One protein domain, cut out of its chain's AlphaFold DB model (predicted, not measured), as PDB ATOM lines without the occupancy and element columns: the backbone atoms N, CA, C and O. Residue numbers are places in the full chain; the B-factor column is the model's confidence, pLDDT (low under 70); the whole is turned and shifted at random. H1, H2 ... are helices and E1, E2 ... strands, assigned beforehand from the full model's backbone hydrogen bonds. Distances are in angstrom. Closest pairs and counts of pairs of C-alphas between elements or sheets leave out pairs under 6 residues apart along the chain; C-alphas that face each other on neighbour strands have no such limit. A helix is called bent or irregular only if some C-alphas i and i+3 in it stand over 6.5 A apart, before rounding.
ATOM      1  N   LYS A  30     305.057 341.848 284.572       57.38
ATOM      2  CA  LYS A  30     306.203 341.296 283.833       57.38
ATOM      3  C   LYS A  30     306.650 342.360 282.831       57.38
ATOM      4  O   LYS A  30     305.864 342.767 281.980       57.38
ATOM      5  N   TYR A  31     307.874 342.856 282.964       58.84
ATOM      6  CA  TYR A  31     308.473 343.679 281.923       58.84
ATOM      7  C   TYR A  31     308.940 342.726 280.824       58.84
ATOM      8  O   TYR A  31     309.990 342.101 280.950       58.84
ATOM      9  N   ASP A  32     308.140 342.563 279.770       62.53
ATOM     10  CA  ASP A  32     308.501 341.724 278.624       62.53
ATOM     11  C   ASP A  32     309.534 342.445 277.745       62.53
ATOM     12  O   ASP A  32     309.270 342.857 276.618       62.53
ATOM     13  N   CYS A  33     310.763 342.592 278.252       67.00
ATOM     14  CA  CYS A  33     311.863 343.184 277.487       67.00
ATOM     15  C   CYS A  33     312.368 342.204 276.380       67.00
ATOM     16  O   CYS A  33     313.243 342.556 275.590       67.00
ATOM     17  N   ALA A  34     311.773 341.000 276.259       66.25
ATOM     18  CA  ALA A  34     312.054 339.976 275.239       66.25
ATOM     19  C   ALA A  34     311.613 340.353 273.809       66.25
ATOM     20  O   ALA A  34     312.157 339.809 272.850       66.25
ATOM     21  N   THR A  35     310.672 341.290 273.651       66.12
ATOM     22  CA  THR A  35     310.225 341.832 272.349       66.12
ATOM     23  C   THR A  35     310.681 343.275 272.124       66.12
ATOM     24  O   THR A  35     310.340 343.890 271.117       66.12
ATOM     25  N   CYS A  36     311.469 343.835 273.046       67.88
ATOM     26  CA  CYS A  36     311.875 345.235 272.985       67.88
ATOM     27  C   CYS A  36     312.870 345.476 271.828       67.88
ATOM     28  O   CYS A  36     313.748 344.627 271.640       67.88
ATOM     29  N   PRO A  37     312.773 346.603 271.089       73.50
ATOM     30  CA  PRO A  37     313.740 346.983 270.050       73.50
ATOM     31  C   PRO A  37     315.085 347.468 270.622       73.50
ATOM     32  O   PRO A  37     316.040 347.639 269.872       73.50
ATOM     33  N   TYR A  38     315.157 347.695 271.936       66.88
ATOM     34  CA  TYR A  38     316.355 348.167 272.632       66.88
ATOM     35  C   TYR A  38     317.294 347.020 273.046       66.88
ATOM     36  O   TYR A  38     316.824 345.886 273.219       66.88
ATOM     37  N   PRO A  39     318.599 347.307 273.253       70.75
ATOM     38  CA  PRO A  39     319.575 346.335 273.736       70.75
ATOM     39  C   PRO A  39     319.090 345.638 275.006       70.75
ATOM     40  O   PRO A  39     318.520 346.261 275.904       70.75
ATOM     41  N   ARG A  40     319.279 344.317 275.055       72.12
ATOM     42  CA  ARG A  40     318.836 343.471 276.164       72.12
ATOM     43  C   ARG A  40     320.040 343.071 277.003       72.12
ATOM     44  O   ARG A  40     320.912 342.358 276.516       72.12
ATOM     45  N   TYR A  41     320.037 343.467 278.266       73.19
ATOM     46  CA  TYR A  41     320.967 342.992 279.281       73.19
ATOM     47  C   TYR A  41     320.361 341.775 279.968       73.19
ATOM     48  O   TYR A  41     319.184 341.769 280.343       73.19
ATOM     49  N   LYS A  42     321.163 340.720 280.090       71.75
ATOM     50  CA  LYS A  42     320.766 339.461 280.715       71.75
ATOM     51  C   LYS A  42     321.538 339.306 282.016       71.75
ATOM     52  O   LYS A  42     322.685 338.873 282.003       71.75
ATOM     53  N   GLU A  43     320.870 339.598 283.122       68.00
ATOM     54  CA  GLU A  43     321.388 339.339 284.462       68.00
ATOM     55  C   GLU A  43     320.813 338.003 284.945       68.00
ATOM     56  O   GLU A  43     319.658 337.895 285.374       68.00
ATOM     57  N   GLY A  44     321.597 336.934 284.775       74.25
ATOM     58  CA  GLY A  44     321.192 335.566 285.098       74.25
ATOM     59  C   GLY A  44     319.992 335.093 284.269       74.25
ATOM     60  O   GLY A  44     320.139 334.685 283.117       74.25
ATOM     61  N   THR A  45     318.796 335.127 284.860       65.56
ATOM     62  CA  THR A  45     317.534 334.741 284.194       65.56
ATOM     63  C   THR A  45     316.699 335.946 283.768       65.56
ATOM     64  O   THR A  45     315.792 335.822 282.944       65.56
ATOM     65  N   VAL A  46     316.983 337.123 284.319       69.94
ATOM     66  CA  VAL A  46     316.150 338.300 284.103       69.94
ATOM     67  C   VAL A  46     316.695 339.096 282.923       69.94
ATOM     68  O   VAL A  46     317.892 339.362 282.830       69.94
ATOM     69  N   ILE A  47     315.804 339.438 281.992       73.12
ATOM     70  CA  ILE A  47     316.132 340.214 280.796       73.12
ATOM     71  C   ILE A  47     315.584 341.621 280.989       73.12
ATOM     72  O   ILE A  47     314.373 341.801 281.126       73.12
ATOM     73  N   PHE A  48     316.466 342.611 280.946       77.00
ATOM     74  CA  PHE A  48     316.108 344.023 280.996       77.00
ATOM     75  C   PHE A  48     316.559 344.719 279.715       77.00
ATOM     76  O   PHE A  48     317.580 344.362 279.143       77.00
ATOM     77  N   CYS A  49     315.817 345.723 279.259       79.06
ATOM     78  CA  CYS A  49     316.362 346.724 278.341       79.06
ATOM     79  C   CYS A  49     316.692 348.010 279.106       79.06
ATOM     80  O   CYS A  49     316.224 348.177 280.234       79.06
ATOM     81  N   ASP A  50     317.428 348.936 278.489       77.44
ATOM     82  CA  ASP A  50     317.774 350.232 279.097       77.44
ATOM     83  C   ASP A  50     316.540 350.968 279.653       77.44
ATOM     84  O   ASP A  50     316.543 351.466 280.778       77.44
ATOM     85  N   VAL A  51     315.422 350.932 278.918       76.38
ATOM     86  CA  VAL A  51     314.144 351.533 279.340       76.38
ATOM     87  C   VAL A  51     313.561 350.832 280.575       76.38
ATOM     88  O   VAL A  51     313.024 351.486 281.472       76.38
ATOM     89  N   CYS A  52     313.646 349.498 280.631       75.94
ATOM     90  CA  CYS A  52     313.202 348.711 281.783       75.94
ATOM     91  C   CYS A  52     314.090 349.020 283.009       75.94
ATOM     92  O   CYS A  52     313.565 349.237 284.101       75.94
ATOM     93  N   MET A  53     315.414 349.100 282.825       80.75
ATOM     94  CA  MET A  53     316.378 349.377 283.892       80.75
ATOM     95  C   MET A  53     316.163 350.769 284.494       80.75
ATOM     96  O   MET A  53     316.076 350.904 285.715       80.75
ATOM     97  N   GLN A  54     315.960 351.783 283.646       80.06
ATOM     98  CA  GLN A  54     315.707 353.151 284.091       80.06
ATOM     99  C   GLN A  54     314.448 353.244 284.963       80.06
ATOM    100  O   GLN A  54     314.495 353.843 286.032       80.06
ATOM    101  N   LYS A  55     313.348 352.578 284.577       79.44
ATOM    102  CA  LYS A  55     312.095 352.555 285.360       79.44
ATOM    103  C   LYS A  55     312.249 351.899 286.732       79.44
ATOM    104  O   LYS A  55     311.584 352.301 287.684       79.44
ATOM    105  N   ILE A  56     313.089 350.870 286.835       81.88
ATOM    106  CA  ILE A  56     313.354 350.183 288.106       81.88
ATOM    107  C   ILE A  56     314.160 351.094 289.035       81.88
ATOM    108  O   ILE A  56     313.837 351.184 290.220       81.88
ATOM    109  N   LEU A  57     315.173 351.779 288.498       80.00
ATOM    110  CA  LEU A  57     315.976 352.745 289.247       80.00
ATOM    111  C   LEU A  57     315.128 353.927 289.729       80.00
ATOM    112  O   LEU A  57     315.210 354.290 290.899       80.00
ATOM    113  N   ASP A  58     314.259 354.457 288.868       81.25
ATOM    114  CA  ASP A  58     313.363 355.569 289.203       81.25
ATOM    115  C   ASP A  58     312.403 355.200 290.341       81.25
ATOM    116  O   ASP A  58     312.324 355.884 291.361       81.25
ATOM    117  N   ARG A  59     311.765 354.025 290.238       78.44
ATOM    118  CA  ARG A  59     310.854 353.517 291.270       78.44
ATOM    119  C   ARG A  59     311.553 353.266 292.608       78.44
ATOM    120  O   ARG A  59     310.932 353.427 293.654       78.44
ATOM    121  N   LYS A  60     312.818 352.824 292.598       76.25
ATOM    122  CA  LYS A  60     313.609 352.665 293.831       76.25
ATOM    123  C   LYS A  60     313.933 354.020 294.459       76.25
ATOM    124  O   LYS A  60     313.794 354.165 295.667       76.25
ATOM    125  N   LYS A  61     314.307 355.004 293.641       78.38
ATOM    126  CA  LYS A  61     314.655 356.358 294.088       78.38
ATOM    127  C   LYS A  61     313.466 357.103 294.706       78.38
ATOM    128  O   LYS A  61     313.647 357.816 295.687       78.38
ATOM    129  N   GLU A  62     312.261 356.916 294.168       75.06
ATOM    130  CA  GLU A  62     311.029 357.502 294.721       75.06
ATOM    131  C   GLU A  62     310.642 356.909 296.084       75.06
ATOM    132  O   GLU A  62     310.149 357.629 296.951       75.06
ATOM    133  N   LYS A  63     310.885 355.609 296.294       73.69
ATOM    134  CA  LYS A  63     310.644 354.958 297.590       73.69
ATOM    135  C   LYS A  63     311.638 355.415 298.654       73.69
ATOM    136  O   LYS A  63     311.211 355.826 299.722       73.69
ATOM    137  N   GLN A  64     312.924 355.462 298.306       71.75
ATOM    138  CA  GLN A  64     313.983 355.903 299.218       71.75
ATOM    139  C   GLN A  64     313.706 357.308 299.776       71.75
ATOM    140  O   GLN A  64     313.713 357.508 300.981       71.75
ATOM    141  N   ARG A  65     313.300 358.259 298.922       62.78
ATOM    142  CA  ARG A  65     312.941 359.621 299.364       62.78
ATOM    143  C   ARG A  65     311.745 359.699 300.319       62.78
ATOM    144  O   ARG A  65     311.655 360.673 301.055       62.78
ATOM    145  N   GLN A  66     310.810 358.752 300.262       63.97
ATOM    146  CA  GLN A  66     309.676 358.703 301.196       63.97
ATOM    147  C   GLN A  66     310.070 358.072 302.535       63.97
ATOM    148  O   GLN A  66     309.474 358.402 303.553       63.97
ATOM    149  N   GLU A  67     311.061 357.181 302.531       60.78
ATOM    150  CA  GLU A  67     311.570 356.507 303.728       60.78
ATOM    151  C   GLU A  67     312.547 357.410 304.508       60.78
ATOM    152  O   GLU A  67     312.441 357.499 305.726       60.78
ATOM    153  N   ASP A  68     313.407 358.168 303.816       58.91
ATOM    154  CA  ASP A  68     314.400 359.078 304.424       58.91
ATOM    155  C   ASP A  68     313.810 360.421 304.924       58.91
ATOM    156  O   ASP A  68     314.522 361.243 305.496       58.91
ATOM    157  N   GLY A  69     312.527 360.694 304.665       55.75
ATOM    158  CA  GLY A  69     311.841 361.933 305.066       55.75
ATOM    159  C   GLY A  69     310.989 361.809 306.332       55.75
ATOM    160  O   GLY A  69     310.196 362.707 306.606       55.75
ATOM    161  N   ASN A  70     311.088 360.684 307.041       55.78
ATOM    162  CA  ASN A  70     310.225 360.333 308.169       55.78
ATOM    163  C   ASN A  70     311.033 360.017 309.448       55.78
ATOM    164  O   ASN A  70     310.666 359.104 310.189       55.78
ATOM    165  N   GLU A  71     312.128 360.753 309.674       49.62
ATOM    166  CA  GLU A  71     312.853 360.848 310.955       49.62
ATOM    167  C   GLU A  71     312.741 362.266 311.533       49.62
ATOM    168  O   GLU A  71     312.882 363.238 310.752       49.62
TER     169      GLU A  71
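This is residues 30 to 71 of the 71 residues of an uncharacterized protein of [Ruminococcus] torques ATCC 27756 (UniProt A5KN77). A small two-stranded hairpin, E1 and E2, sits at one end of the printed part, and one long helix, H1, runs out from it like a handle. The head is the hairpin with the unnamed stretch of residues 30 to 39, which curves past E2 before leading into E1; residues 57 to 71, of which 57 to 67 belong to H1, stick out alone and make most of the length. The 42 printed residues have two named strands and one named helix, in the order E1, E2, H1, and the sheet, E1 - E2, is antiparallel. The class is mixed, helices and strands. The whole is only just loose, close to extended, with a radius of gyration of the C-alphas of 13.4 A and spans of 42 by 19 by 15 A.

The sheet is the hairpin of E1, residues 40 to 43, and E2, residues 46 to 49, antiparallel neighbours with 148 degrees between their N-to-C directions. The C-alphas of Arg 40 and Cys 49 face each other at 4.6 A, and those of Lys 42 and Ile 47 at 4.7 A. Across the pair, N 41 and O 48 are within hydrogen-bond range at 2.8 A, and N 48 and O 41 at 2.9 A. A tight link with no residue between leads from E2 to H1, residues 50 to 67. The closest C-alphas of E1 and H1 are those of Arg 40 and Asp 50, 7.4 A apart, while the centres of these two elements are 18.0 A apart. In H1, 13 of 14 O i to N i+4 pairs are within hydrogen-bond range. Residues 57 to 71 stand free.

E1, residues 40 to 43, measures 9.6 A from first to last C-alpha and begins with C-alpha 40 at (318.836, 343.471, 276.164). After a tight link of 2 residues, E2, residues 46 to 49, measures 10.2 A. H1, residues 50 to 67, measures 26.2 A, from C-alpha 50 at (317.774, 350.232, 279.097) to C-alpha 67 at (311.570, 356.507, 303.728), and it is not bent.

The two C-alphas farthest apart are those of Pro 37 and Glu 71, at 43.2 A, and the outline is a rod. The printed part has no cut and ends at residue 71, the chain's last residue. Both links between the named elements are tight. The mean pLDDT of the printed part is 70.4, and 18 residues are under 70: residues 30 to 36, 38, 43, 45 to 46 and 65 to 71.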